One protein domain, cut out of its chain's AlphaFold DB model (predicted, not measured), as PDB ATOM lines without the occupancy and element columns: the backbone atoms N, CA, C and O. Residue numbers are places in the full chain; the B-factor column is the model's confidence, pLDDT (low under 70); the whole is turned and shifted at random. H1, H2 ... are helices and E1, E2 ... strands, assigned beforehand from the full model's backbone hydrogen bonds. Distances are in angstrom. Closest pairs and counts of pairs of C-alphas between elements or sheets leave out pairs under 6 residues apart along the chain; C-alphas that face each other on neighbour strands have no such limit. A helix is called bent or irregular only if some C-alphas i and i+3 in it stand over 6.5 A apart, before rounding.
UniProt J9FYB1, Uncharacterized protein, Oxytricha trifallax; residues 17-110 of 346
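This is residues 17 to 110 of the 346 residues of an uncharacterized protein of Oxytricha trifallax (UniProt J9FYB1). An elongated domain has a small three-stranded antiparallel sheet at one end, with helices H1 and H4 near it, and at the other end a lobe of loops and short helices, H2 and H3, round the short strand E2. H1 runs from the sheet end toward that lobe, and the turn of hairpin E3 and E4, residues 95 to 100, sticks out at the far end. You will find 94 printed residues with four named helices and four named strands, in the order E1 H1 E2 H2 H3 H4 E3 E4, and a sheet in the order E1, E4, E3. The class is mixed, helices and strands; the whole is compact, with a radius of gyration of the C-alphas of 13.6 A, and spans 43 by 28 by 24 A.

Start at E4, residues 101 to 107, the inner strand. Edge strand E1, residues 17 to 20, is antiparallel to it at 144 degrees; look for N 19 and O 104, 2.9 A apart and within hydrogen-bond range. Edge strand E3, residues 92 to 94, forms a hairpin with E4, with N 94 and O 101 within range at 2.8 A. The pairing is staggered: E4 pairs with E3 over residues 101 to 103 and with E1 over 103 to 106. H1, residues 24 to 38, only grazes the sheet with residues 25 to 29; its closest C-alpha pair with E1 is Val 19 and Tyr 26, 6.8 A. H4, residues 78 to 87, only grazes it with residues 81 to 86; its closest C-alpha pair with E4 is Cys 85 and Val 104, 7.2 A. H1 and H4 are close but not clearly touching, about perpendicular at 76 degrees, with the C-alphas of Ile 30 and Glu 78 closest at 5.9 A. E2, residues 45 to 47, pairs with no named strand, but its residues 45 to 46 pair with residues 53 to 54, and its residues 46 to 47 with residues 69 to 70, both antiparallel. H3, residues 63 to 68, comes closest to E2 at the C-alphas of Cys 47 and Tyr 68, 5.5 A. H2, residues 56 to 60, is close to H3 but not clearly touching: the C-alphas of Lys 59 and Gly 66 are 7.2 A apart. In H1 and H4 every O i to N i+4 pair is within hydrogen-bond range; H2 has 0 of 1, with 1 of 2 O i to N i+3 pairs, and H3 has 0 of 2, with 2 of 3.

Find C-alpha 101 at (18.998, -32.580, 32.954); from there E4 runs 19.1 A to C-alpha 107 at (36.455, -35.130, 40.395). E1 is 9.9 A long, E3 6.4 A and E2 6.9 A. H1 runs 21.0 A from C-alpha 24 at (29.320, -23.316, 37.899), and H4 14.2 A. H2 is 6.8 A long, and H3, 9.7 A, is irregular: C-alphas 64 and 67 are 8.1 A apart.

Look to the C-alphas of Gln 57 and Gly 97 for the two farthest apart, 44.5 A. The printed part has no cut, and none of its links is long. The mean pLDDT of the printed part is 88.8, and the model's confidence is low, under 70, at residues 108 to 110.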
ATOM      1  N   GLN A  17      31.760 -36.717  42.462       84.25
ATOM      2  CA  GLN A  17      30.495 -36.031  42.672       84.25
ATOM      3  C   GLN A  17      29.820 -35.815  41.318       84.25
ATOM      4  O   GLN A  17      30.418 -35.278  40.388       84.25
ATOM      5  N   TYR A  18      28.556 -36.220  41.200       89.81
ATOM      6  CA  TYR A  18      27.768 -35.940  40.006       89.81
ATOM      7  C   TYR A  18      27.219 -34.519  40.048       89.81
ATOM      8  O   TYR A  18      26.367 -34.194  40.879       89.81
ATOM      9  N   VAL A  19      27.666 -33.692  39.111       92.56
ATOM     10  CA  VAL A  19      27.248 -32.295  38.982       92.56
ATOM     11  C   VAL A  19      26.376 -32.110  37.748       92.56
ATOM     12  O   VAL A  19      26.491 -32.844  36.767       92.56
ATOM     13  N   SER A  20      25.489 -31.118  37.786       94.19
ATOM     14  CA  SER A  20      24.688 -30.737  36.619       94.19
ATOM     15  C   SER A  20      25.536 -29.974  35.601       94.19
ATOM     16  O   SER A  20      26.354 -29.141  35.995       94.19
ATOM     17  N   THR A  21      25.269 -30.162  34.305       93.75
ATOM     18  CA  THR A  21      25.883 -29.357  33.230       93.75
ATOM     19  C   THR A  21      25.560 -27.859  33.320       93.75
ATOM     20  O   THR A  21      26.235 -27.037  32.714       93.75
ATOM     21  N   GLN A  22      24.559 -27.467  34.113       94.19
ATOM     22  CA  GLN A  22      24.232 -26.057  34.354       94.19
ATOM     23  C   GLN A  22      25.003 -25.437  35.531       94.19
ATOM     24  O   GLN A  22      24.970 -24.216  35.705       94.19
ATOM     25  N   SER A  23      25.695 -26.254  36.332       95.00
ATOM     26  CA  SER A  23      26.429 -25.803  37.518       95.00
ATOM     27  C   SER A  23      27.683 -24.993  37.167       95.00
ATOM     28  O   SER A  23      28.304 -25.184  36.120       95.00
ATOM     29  N   ASP A  24      28.096 -24.107  38.074       93.75
ATOM     30  CA  ASP A  24      29.320 -23.316  37.899       93.75
ATOM     31  C   ASP A  24      30.589 -24.173  37.976       93.75
ATOM     32  O   ASP A  24      31.580 -23.870  37.315       93.75
ATOM     33  N   GLU A  25      30.559 -25.259  38.749       90.75
ATOM     34  CA  GLU A  25      31.650 -26.237  38.828       90.75
ATOM     35  C   GLU A  25      31.902 -26.887  37.468       90.75
ATOM     36  O   GLU A  25      33.040 -26.928  37.001       90.75
ATOM     37  N   TYR A  26      30.829 -27.293  36.786       94.19
ATOM     38  CA  TYR A  26      30.905 -27.820  35.430       94.19
ATOM     39  C   TYR A  26      31.496 -26.811  34.448       94.19
ATOM     40  O   TYR A  26      32.466 -27.120  33.758       94.19
ATOM     41  N   LYS A  27      30.992 -25.574  34.441       94.31
ATOM     42  CA  LYS A  27      31.502 -24.519  33.550       94.31
ATOM     43  C   LYS A  27      32.986 -24.222  33.791       94.31
ATOM     44  O   LYS A  27      33.739 -24.037  32.837       94.31
ATOM     45  N   LYS A  28      33.430 -24.206  35.055       93.19
ATOM     46  CA  LYS A  28      34.853 -24.045  35.414       93.19
ATOM     47  C   LYS A  28      35.699 -25.209  34.902       93.19
ATOM     48  O   LYS A  28      36.783 -24.975  34.371       93.19
ATOM     49  N   PHE A  29      35.200 -26.436  35.034       92.50
ATOM     50  CA  PHE A  29      35.887 -27.625  34.545       92.50
ATOM     51  C   PHE A  29      36.025 -27.621  33.018       92.50
ATOM     52  O   PHE A  29      37.132 -27.790  32.512       92.50
ATOM     53  N   ILE A  30      34.951 -27.329  32.277       95.31
ATOM     54  CA  ILE A  30      35.000 -27.223  30.809       95.31
ATOM     55  C   ILE A  30      35.986 -26.138  30.363       95.31
ATOM     56  O   ILE A  30      36.851 -26.400  29.528       95.31
ATOM     57  N   LYS A  31      35.959 -24.961  30.999       94.56
ATOM     58  CA  LYS A  31      36.929 -23.892  30.717       94.56
ATOM     59  C   LYS A  31      38.379 -24.354  30.920       94.56
ATOM     60  O   LYS A  31      39.264 -23.955  30.166       94.56
ATOM     61  N   ARG A  32      38.637 -25.209  31.914       92.56
ATOM     62  CA  ARG A  32      39.966 -25.796  32.141       92.56
ATOM     63  C   ARG A  32      40.369 -26.766  31.028       92.56
ATOM     64  O   ARG A  32      41.537 -26.753  30.640       92.56
ATOM     65  N   ILE A  33      39.442 -27.570  30.497       93.69
ATOM     66  CA  ILE A  33      39.699 -28.437  29.330       93.69
ATOM     67  C   ILE A  33      40.160 -27.584  28.146       93.69
ATOM     68  O   ILE A  33      41.224 -27.836  27.576       93.69
ATOM     69  N   GLU A  34      39.393 -26.544  27.824       94.44
ATOM     70  CA  GLU A  34      39.670 -25.656  26.693       94.44
ATOM     71  C   GLU A  34      41.020 -24.942  26.857       94.44
ATOM     72  O   GLU A  34      41.829 -24.896  25.928       94.44
ATOM     73  N   GLN A  35      41.313 -24.450  28.067       93.31
ATOM     74  CA  GLN A  35      42.602 -23.837  28.394       93.31
ATOM     75  C   GLN A  35      43.762 -24.824  28.247       93.31
ATOM     76  O   GLN A  35      44.772 -24.490  27.628       93.31
ATOM     77  N   ASN A  36      43.624 -26.047  28.765       92.12
ATOM     78  CA  ASN A  36      44.651 -27.080  28.644       92.12
ATOM     79  C   ASN A  36      44.931 -27.439  27.178       92.12
ATOM     80  O   ASN A  36      46.080 -27.672  26.804       92.12
ATOM     81  N   PHE A  37      43.900 -27.449  26.331       93.06
ATOM     82  CA  PHE A  37      44.066 -27.701  24.905       93.06
ATOM     83  C   PHE A  37      44.727 -26.533  24.158       93.06
ATOM     84  O   PHE A  37      45.494 -26.774  23.219       93.06
ATOM     85  N   ALA A  38      44.463 -25.292  24.574       92.31
ATOM     86  CA  ALA A  38      45.031 -24.086  23.971       92.31
ATOM     87  C   ALA A  38      46.531 -23.890  24.276       92.31
ATOM     88  O   ALA A  38      47.242 -23.273  23.480       92.31
ATOM     89  N   ILE A  39      47.037 -24.422  25.395       89.75
ATOM     90  CA  ILE A  39      48.460 -24.336  25.760       89.75
ATOM     91  C   ILE A  39      49.315 -25.100  24.735       89.75
ATOM     92  O   ILE A  39      49.112 -26.288  24.504       89.75
ATOM     93  N   GLN A  40      50.318 -24.442  24.146       80.88
ATOM     94  CA  GLN A  40      51.177 -25.073  23.133       80.88
ATOM     95  C   GLN A  40      52.186 -26.068  23.728       80.88
ATOM     96  O   GLN A  40      52.360 -27.148  23.175       80.88
ATOM     97  N   ASN A  41      52.808 -25.743  24.869       77.06
ATOM     98  CA  ASN A  41      54.035 -26.433  25.297       77.06
ATOM     99  C   ASN A  41      53.904 -27.389  26.491       77.06
ATOM    100  O   ASN A  41      54.875 -28.059  26.813       77.06
ATOM    101  N   PHE A  42      52.739 -27.515  27.134       82.12
ATOM    102  CA  PHE A  42      52.588 -28.347  28.341       82.12
ATOM    103  C   PHE A  42      51.162 -28.879  28.510       82.12
ATOM    104  O   PHE A  42      50.511 -28.647  29.527       82.12
ATOM    105  N   LYS A  43      50.649 -29.584  27.500       87.81
ATOM    106  CA  LYS A  43      49.300 -30.152  27.581       87.81
ATOM    107  C   LYS A  43      49.265 -31.327  28.558       87.81
ATOM    108  O   LYS A  43      49.955 -32.332  28.368       87.81
ATOM    109  N   LEU A  44      48.429 -31.219  29.582       91.44
ATOM    110  CA  LEU A  44      48.181 -32.287  30.542       91.44
ATOM    111  C   LEU A  44      47.243 -33.320  29.928       91.44
ATOM    112  O   LEU A  44      46.294 -32.982  29.221       91.44
ATOM    113  N   SER A  45      47.497 -34.589  30.204       91.75
ATOM    114  CA  SER A  45      46.562 -35.651  29.823       91.75
ATOM    115  C   SER A  45      45.474 -35.791  30.868       91.75
ATOM    116  O   SER A  45      45.701 -35.432  32.016       91.75
ATOM    117  N   ALA A  46      44.326 -36.341  30.499       91.81
ATOM    118  CA  ALA A  46      43.252 -36.584  31.454       91.81
ATOM    119  C   ALA A  46      43.133 -38.079  31.760       91.81
ATOM    120  O   ALA A  46      43.402 -38.922  30.903       91.81
ATOM    121  N   CYS A  47      42.737 -38.412  32.981       91.19
ATOM    122  CA  CYS A  47      42.261 -39.747  33.324       91.19
ATOM    123  C   CYS A  47      40.745 -39.780  33.114       91.19
ATOM    124  O   CYS A  47      40.052 -38.987  33.735       91.19
ATOM    125  N   THR A  48      40.180 -40.679  32.312       90.06
ATOM    126  CA  THR A  48      38.710 -40.801  32.204       90.06
ATOM    127  C   THR A  48      38.096 -41.523  33.397       90.06
ATOM    128  O   THR A  48      36.881 -41.457  33.607       90.06
ATOM    129  N   TYR A  49      38.911 -42.188  34.224       86.19
ATOM    130  CA  TYR A  49      38.446 -42.806  35.458       86.19
ATOM    131  C   TYR A  49      38.142 -41.750  36.528       86.19
ATOM    132  O   TYR A  49      37.009 -41.667  37.010       86.19
ATOM    133  N   CYS A  50      39.125 -40.899  36.831       85.88
ATOM    134  CA  CYS A  50      39.033 -39.877  37.869       85.88
ATOM    135  C   CYS A  50      38.941 -38.444  37.332       85.88
ATOM    136  O   CYS A  50      39.038 -37.530  38.119       85.88
ATOM    137  N   TRP A  51      38.826 -38.197  36.029       89.94
ATOM    138  CA  TRP A  51      38.755 -36.853  35.412       89.94
ATOM    139  C   TRP A  51      39.855 -35.850  35.808       89.94
ATOM    140  O   TRP A  51      39.740 -34.658  35.530       89.94
ATOM    141  N   GLY A  52      40.947 -36.325  36.411       88.31
ATOM    142  CA  GLY A  52      42.094 -35.516  36.796       88.31
ATOM    143  C   GLY A  52      43.004 -35.213  35.608       88.31
ATOM    144  O   GLY A  52      43.273 -36.083  34.776       88.31
ATOM    145  N   PHE A  53      43.512 -33.981  35.551       90.19
ATOM    146  CA  PHE A  53      44.582 -33.596  34.632       90.19
ATOM    147  C   PHE A  53      45.935 -33.987  35.222       90.19
ATOM    148  O   PHE A  53      46.253 -33.617  36.349       90.19
ATOM    149  N   MET A  54      46.741 -34.698  34.443       89.38
ATOM    150  CA  MET A  54      47.986 -35.308  34.885       89.38
ATOM    151  C   MET A  54      49.158 -34.911  34.000       89.38
ATOM    152  O   MET A  54      49.086 -34.935  32.762       89.38
ATOM    153  N   THR A  55      50.279 -34.627  34.654       88.94
ATOM    154  CA  THR A  55      51.591 -34.524  34.012       88.94
ATOM    155  C   THR A  55      52.101 -35.907  33.590       88.94
ATOM    156  O   THR A  55      51.616 -36.946  34.043       88.94
ATOM    157  N   ALA A  56      53.138 -35.944  32.749       85.62
ATOM    158  CA  ALA A  56      53.792 -37.198  32.374       85.62
ATOM    159  C   ALA A  56      54.352 -37.970  33.585       85.62
ATOM    160  O   ALA A  56      54.376 -39.199  33.567       85.62
ATOM    161  N   GLN A  57      54.775 -37.269  34.642       84.00
ATOM    162  CA  GLN A  57      55.247 -37.894  35.881       84.00
ATOM    163  C   GLN A  57      54.088 -38.486  36.690       84.00
ATOM    164  O   GLN A  57      54.184 -39.627  37.132       84.00
ATOM    165  N   GLN A  58      52.973 -37.758  36.814       84.31
ATOM    166  CA  GLN A  58      51.778 -38.246  37.510       84.31
ATOM    167  C   GLN A  58      51.183 -39.480  36.829       84.31
ATOM    168  O   GLN A  58      50.807 -40.417  37.519       84.31
ATOM    169  N   LYS A  59      51.211 -39.558  35.490       84.69
ATOM    170  CA  LYS A  59      50.806 -40.778  34.769       84.69
ATOM    171  C   LYS A  59      51.565 -42.027  35.209       84.69
ATOM    172  O   LYS A  59      50.965 -43.086  35.323       84.69
ATOM    173  N   LYS A  60      52.881 -41.913  35.424       81.56
ATOM    174  CA  LYS A  60      53.721 -43.043  35.859       81.56
ATOM    175  C   LYS A  60      53.392 -43.486  37.284       81.56
ATOM    176  O   LYS A  60      53.612 -44.641  37.618       81.56
ATOM    177  N   ARG A  61      52.885 -42.563  38.107       76.50
ATOM    178  CA  ARG A  61      52.439 -42.803  39.486       76.50
ATOM    179  C   ARG A  61      50.961 -43.180  39.587       76.50
ATOM    180  O   ARG A  61      50.501 -43.436  40.688       76.50
ATOM    181  N   HIS A  62      50.253 -43.218  38.458       77.94
ATOM    182  CA  HIS A  62      48.854 -43.624  38.359       77.94
ATOM    183  C   HIS A  62      48.685 -44.862  37.454       77.94
ATOM    184  O   HIS A  62      47.874 -44.836  36.519       77.94
ATOM    185  N   PRO A  63      49.508 -45.920  37.630       75.12
ATOM    186  CA  PRO A  63      49.476 -47.090  36.757       75.12
ATOM    187  C   PRO A  63      48.129 -47.815  36.809       75.12
ATOM    188  O   PRO A  63      47.707 -48.369  35.793       75.12
ATOM    189  N   GLU A  64      47.421 -47.749  37.939       76.88
ATOM    190  CA  GLU A  64      46.111 -48.368  38.139       76.88
ATOM    191  C   GLU A  64      45.059 -47.846  37.154       76.88
ATOM    192  O   GLU A  64      44.164 -48.587  36.754       76.88
ATOM    193  N   HIS A  65      45.186 -46.594  36.698       82.50
ATOM    194  CA  HIS A  65      44.282 -46.014  35.706       82.50
ATOM    195  C   HIS A  65      44.928 -45.840  34.324       82.50
ATOM    196  O   HIS A  65      44.375 -45.140  33.472       82.50
ATOM    197  N   GLY A  66      46.058 -46.510  34.069       83.69
ATOM    198  CA  GLY A  66      46.791 -46.472  32.801       83.69
ATOM    199  C   GLY A  66      45.914 -46.606  31.544       83.69
ATOM    200  O   GLY A  66      46.016 -45.744  30.664       83.69
ATOM    201  N   PRO A  67      45.009 -47.604  31.465       87.06
ATOM    202  CA  PRO A  67      44.103 -47.792  30.324       87.06
ATOM    203  C   PRO A  67      43.106 -46.645  30.103       87.06
ATOM    204  O   PRO A  67      42.578 -46.475  29.007       87.06
ATOM    205  N   TYR A  68      42.858 -45.833  31.132       87.44
ATOM    206  CA  TYR A  68      41.907 -44.721  31.119       87.44
ATOM    207  C   TYR A  68      42.581 -43.374  30.822       87.44
ATOM    208  O   TYR A  68      41.947 -42.320  30.898       87.44
ATOM    209  N   HIS A  69      43.876 -43.363  30.506       91.88
ATOM    210  CA  HIS A  69      44.592 -42.138  30.172       91.88
ATOM    211  C   HIS A  69      44.316 -41.714  28.730       91.88
ATOM    212  O   HIS A  69      44.668 -42.410  27.782       91.88
ATOM    213  N   ILE A  70      43.778 -40.508  28.557       93.12
ATOM    214  CA  ILE A  70      43.535 -39.919  27.241       93.12
ATOM    215  C   ILE A  70      44.496 -38.768  26.972       93.12
ATOM    216  O   ILE A  70      44.833 -37.968  27.853       93.12
ATOM    217  N   THR A  71      44.969 -38.688  25.731       92.75
ATOM    218  CA  THR A  71      45.816 -37.578  25.307       92.75
ATOM    219  C   THR A  71      44.971 -36.314  25.098       92.75
ATOM    220  O   THR A  71      43.790 -36.405  24.751       92.75
ATOM    221  N   PRO A  72      45.568 -35.119  25.261       89.56
ATOM    222  CA  PRO A  72      44.861 -33.850  25.082       89.56
ATOM    223  C   PRO A  72      44.176 -33.700  23.713       89.56
ATOM    224  O   PRO A  72      43.198 -32.974  23.589       89.56
ATOM    225  N   SER A  73      44.662 -34.390  22.674       90.62
ATOM    226  CA  SER A  73      44.076 -34.356  21.325       90.62
ATOM    227  C   SER A  73      42.643 -34.894  21.268       90.62
ATOM    228  O   SER A  73      41.862 -34.444  20.432       90.62
ATOM    229  N   TYR A  74      42.294 -35.823  22.163       91.50
ATOM    230  CA  TYR A  74      40.951 -36.402  22.278       91.50
ATOM    231  C   TYR A  74      40.110 -35.737  23.381       91.50
ATOM    232  O   TYR A  74      38.972 -36.138  23.601       91.50
ATOM    233  N   PHE A  75      40.658 -34.724  24.067       93.62
ATOM    234  CA  PHE A  75      40.047 -34.072  25.225       93.62
ATOM    235  C   PHE A  75      40.222 -32.554  25.173       93.62
ATOM    236  O   PHE A  75      41.101 -31.990  25.826       93.62
ATOM    237  N   LYS A  76      39.415 -31.901  24.331       93.75
ATOM    238  CA  LYS A  76      39.658 -30.515  23.894       93.75
ATOM    239  C   LYS A  76      38.534 -29.531  24.205       93.75
ATOM    240  O   LYS A  76      38.801 -28.348  24.366       93.75
ATOM    241  N   ASP A  77      37.302 -30.015  24.265       95.81
ATOM    242  CA  ASP A  77      36.086 -29.209  24.376       95.81
ATOM    243  C   ASP A  77      34.977 -29.969  25.124       95.81
ATOM    244  O   ASP A  77      35.089 -31.169  25.400       95.81
ATOM    245  N   GLU A  78      33.884 -29.272  25.433       95.62
ATOM    246  CA  GLU A  78      32.705 -29.849  26.087       95.62
ATOM    247  C   GLU A  78      32.155 -31.074  25.340       95.62
ATOM    248  O   GLU A  78      31.849 -32.101  25.950       95.62
ATOM    249  N   THR A  79      32.093 -30.990  24.010       96.50
ATOM    250  CA  THR A  79      31.579 -32.055  23.142       96.50
ATOM    251  C   THR A  79      32.377 -33.348  23.313       96.50
ATOM    252  O   THR A  79      31.794 -34.419  23.498       96.50
ATOM    253  N   SER A  80      33.710 -33.259  23.296       95.94
ATOM    254  CA  SER A  80      34.602 -34.402  23.507       95.94
ATOM    255  C   SER A  80      34.472 -34.979  24.919       95.94
ATOM    256  O   SER A  80      34.392 -36.200  25.069       95.94
ATOM    257  N   PHE A  81      34.349 -34.135  25.948       95.19
ATOM    258  CA  PHE A  81      34.130 -34.599  27.321       95.19
ATOM    259  C   PHE A  81      32.805 -35.356  27.479       95.19
ATOM    260  O   PHE A  81      32.789 -36.449  28.052       95.19
ATOM    261  N   LEU A  82      31.703 -34.828  26.941       95.50
ATOM    262  CA  LEU A  82      30.401 -35.497  27.005       95.50
ATOM    263  C   LEU A  82      30.394 -36.815  26.217       95.50
ATOM    264  O   LEU A  82      29.822 -37.801  26.686       95.50
ATOM    265  N   ALA A  83      31.066 -36.863  25.062       95.56
ATOM    266  CA  ALA A  83      31.222 -38.092  24.286       95.56
ATOM    267  C   ALA A  83      31.977 -39.174  25.077       95.56
ATOM    268  O   ALA A  83      31.537 -40.324  25.109       95.56
ATOM    269  N   LEU A  84      33.053 -38.804  25.777       94.12
ATOM    270  CA  LEU A  84      33.807 -39.720  26.638       94.12
ATOM    271  C   LEU A  84      33.000 -40.162  27.863       94.12
ATOM    272  O   LEU A  84      33.014 -41.341  28.212       94.12
ATOM    273  N   CYS A  85      32.241 -39.257  28.487       93.44
ATOM    274  CA  CYS A  85      31.324 -39.625  29.569       93.44
ATOM    275  C   CYS A  85      30.293 -40.652  29.101       93.44
ATOM    276  O   CYS A  85      30.012 -41.610  29.819       93.44
ATOM    277  N   LYS A  86      29.742 -40.473  27.897       94.38
ATOM    278  CA  LYS A  86      28.798 -41.422  27.305       94.38
ATOM    279  C   LYS A  86      29.461 -42.768  27.006       94.38
ATOM    280  O   LYS A  86      28.890 -43.797  27.347       94.38
ATOM    281  N   LEU A  87      30.659 -42.754  26.416       92.88
ATOM    282  CA  LEU A  87      31.424 -43.959  26.082       92.88
ATOM    283  C   LEU A  87      31.716 -44.815  27.321       92.88
ATOM    284  O   LEU A  87      31.589 -46.032  27.270       92.88
ATOM    285  N   HIS A  88      32.059 -44.176  28.440       89.19
ATOM    286  CA  HIS A  88      32.374 -44.858  29.696       89.19
ATOM    287  C   HIS A  88      31.158 -45.069  30.616       89.19
ATOM    288  O   HIS A  88      31.340 -45.381  31.790       89.19
ATOM    289  N   GLY A  89      29.926 -44.855  30.135       90.50
ATOM    290  CA  GLY A  89      28.710 -45.067  30.937       90.50
ATOM    291  C   GLY A  89      28.571 -44.133  32.147       90.50
ATOM    292  O   GLY A  89      27.867 -44.445  33.101       90.50
ATOM    293  N   LYS A  90      29.248 -42.981  32.125       89.44
ATOM    294  CA  LYS A  90      29.302 -41.995  33.217       89.44
ATOM    295  C   LYS A  90      28.328 -40.833  33.049       89.44
ATOM    296  O   LYS A  90      28.264 -39.948  33.894       89.44
ATOM    297  N   LEU A  91      27.585 -40.791  31.950       93.12
ATOM    298  CA  LEU A  91      26.617 -39.735  31.687       93.12
ATOM    299  C   LEU A  91      25.252 -40.136  32.261       93.12
ATOM    300  O   LEU A  91      24.652 -41.110  31.813       93.12
ATOM    301  N   MET A  92      24.756 -39.378  33.242       93.38
ATOM    302  CA  MET A  92      23.430 -39.586  33.824       93.38
ATOM    303  C   MET A  92      22.424 -38.598  33.245       93.38
ATOM    304  O   MET A  92      22.600 -37.382  33.318       93.38
ATOM    305  N   GLU A  93      21.332 -39.126  32.712       94.00
ATOM    306  CA  GLU A  93      20.259 -38.343  32.112       94.00
ATOM    307  C   GLU A  93      19.022 -38.413  33.007       94.00
ATOM    308  O   GLU A  93      18.426 -39.475  33.178       94.00
ATOM    309  N   ILE A  94      18.637 -37.284  33.602       92.44
ATOM    310  CA  ILE A  94      17.485 -37.195  34.500       92.44
ATOM    311  C   ILE A  94      16.360 -36.451  33.779       92.44
ATOM    312  O   ILE A  94      16.503 -35.289  33.396       92.44
ATOM    313  N   GLY A  95      15.224 -37.129  33.614       88.50
ATOM    314  CA  GLY A  95      14.028 -36.598  32.955       88.50
ATOM    315  C   GLY A  95      13.843 -37.087  31.514       88.50
ATOM    316  O   GLY A  95      14.697 -37.759  30.940       88.50
ATOM    317  N   LYS A  96      12.685 -36.762  30.929       86.12
ATOM    318  CA  LYS A  96      12.325 -37.083  29.539       86.12
ATOM    319  C   LYS A  96      11.924 -35.802  28.803       86.12
ATOM    320  O   LYS A  96      11.290 -34.925  29.386       86.12
ATOM    321  N   GLY A  97      12.268 -35.712  27.518       86.25
ATOM    322  CA  GLY A  97      11.889 -34.586  26.658       86.25
ATOM    323  C   GLY A  97      12.796 -33.349  26.802       86.25
ATOM    324  O   GLY A  97      13.978 -33.499  27.106       86.25
ATOM    325  N   PRO A  98      12.280 -32.129  26.560       84.31
ATOM    326  CA  PRO A  98      13.088 -30.903  26.479       84.31
ATOM    327  C   PRO A  98      13.692 -30.454  27.820       84.31
ATOM    328  O   PRO A  98      14.658 -29.702  27.830       84.31
ATOM    329  N   ASN A  99      13.179 -30.953  28.949       87.12
ATOM    330  CA  ASN A  99      13.666 -30.626  30.296       87.12
ATOM    331  C   ASN A  99      14.707 -31.632  30.817       87.12
ATOM    332  O   ASN A  99      14.839 -31.835  32.024       87.12
ATOM    333  N   LYS A 100      15.410 -32.314  29.910       91.25
ATOM    334  CA  LYS A 100      16.415 -33.321  30.248       91.25
ATOM    335  C   LYS A 100      17.607 -32.664  30.942       91.25
ATOM    336  O   LYS A 100      18.332 -31.877  30.339       91.25
ATOM    337  N   GLN A 101      17.825 -33.014  32.205       92.00
ATOM    338  CA  GLN A 101      18.998 -32.580  32.954       92.00
ATOM    339  C   GLN A 101      20.104 -33.617  32.802       92.00
ATOM    340  O   GLN A 101      19.911 -34.793  33.103       92.00
ATOM    341  N   ILE A 102      21.273 -33.174  32.351       94.62
ATOM    342  CA  ILE A 102      22.454 -34.026  32.243       94.62
ATOM    343  C   ILE A 102      23.303 -33.814  33.495       94.62
ATOM    344  O   ILE A 102      23.575 -32.675  33.894       94.62
ATOM    345  N   LYS A 103      23.699 -34.919  34.125       94.81
ATOM    346  CA  LYS A 103      24.669 -34.946  35.215       94.81
ATOM    347  C   LYS A 103      25.883 -35.768  34.820       94.81
ATOM    348  O   LYS A 103      25.757 -36.829  34.211       94.81
ATOM    349  N   VAL A 104      27.052 -35.280  35.200       92.94
ATOM    350  CA  VAL A 104      28.345 -35.897  34.895       92.94
ATOM    351  C   VAL A 104      29.193 -35.955  36.159       92.94
ATOM    352  O   VAL A 104      29.078 -35.061  37.001       92.94
ATOM    353  N   PRO A 105      30.027 -36.989  36.331       90.88
ATOM    354  CA  PRO A 105      30.937 -37.050  37.451       90.88
ATOM    355  C   PRO A 105      32.059 -36.052  37.205       90.88
ATOM    356  O   PRO A 105      32.761 -36.129  36.197       90.88
ATOM    357  N   LEU A 106      32.233 -35.138  38.146       87.25
ATOM    358  CA  LEU A 106      33.461 -34.379  38.270       87.25
ATOM    359  C   LEU A 106      34.239 -34.890  39.466       87.25
ATOM    360  O   LEU A 106      33.693 -35.366  40.465       87.25
ATOM    361  N   PHE A 107      35.546 -34.801  39.327       78.06
ATOM    362  CA  PHE A 107      36.455 -35.130  40.395       78.06
ATOM    363  C   PHE A 107      36.750 -33.886  41.200       78.06
ATOM    364  O   PHE A 107      37.117 -32.846  40.649       78.06
ATOM    365  N   ASN A 108      36.579 -33.995  42.512       64.75
ATOM    366  CA  ASN A 108      36.958 -32.916  43.396       64.75
ATOM    367  C   ASN A 108      38.487 -32.893  43.492       64.75
ATOM    368  O   ASN A 108      39.090 -33.702  44.196       64.75
ATOM    369  N   GLU A 109      39.117 -31.965  42.770       54.41
ATOM    370  CA  GLU A 109      40.574 -31.775  42.755       54.41
ATOM    371  C   GLU A 109      41.179 -31.611  44.155       54.41
ATOM    372  O   GLU A 109      42.348 -31.942  44.347       54.41
ATOM    373  N   GLN A 110      40.392 -31.200  45.158       44.44
ATOM    374  CA  GLN A 110      40.846 -31.129  46.551       44.44
ATOM    375  C   GLN A 110      41.279 -32.486  47.131       44.44
ATOM    376  O   GLN A 110      42.026 -32.523  48.107       44.44
TER     377      GLN A 110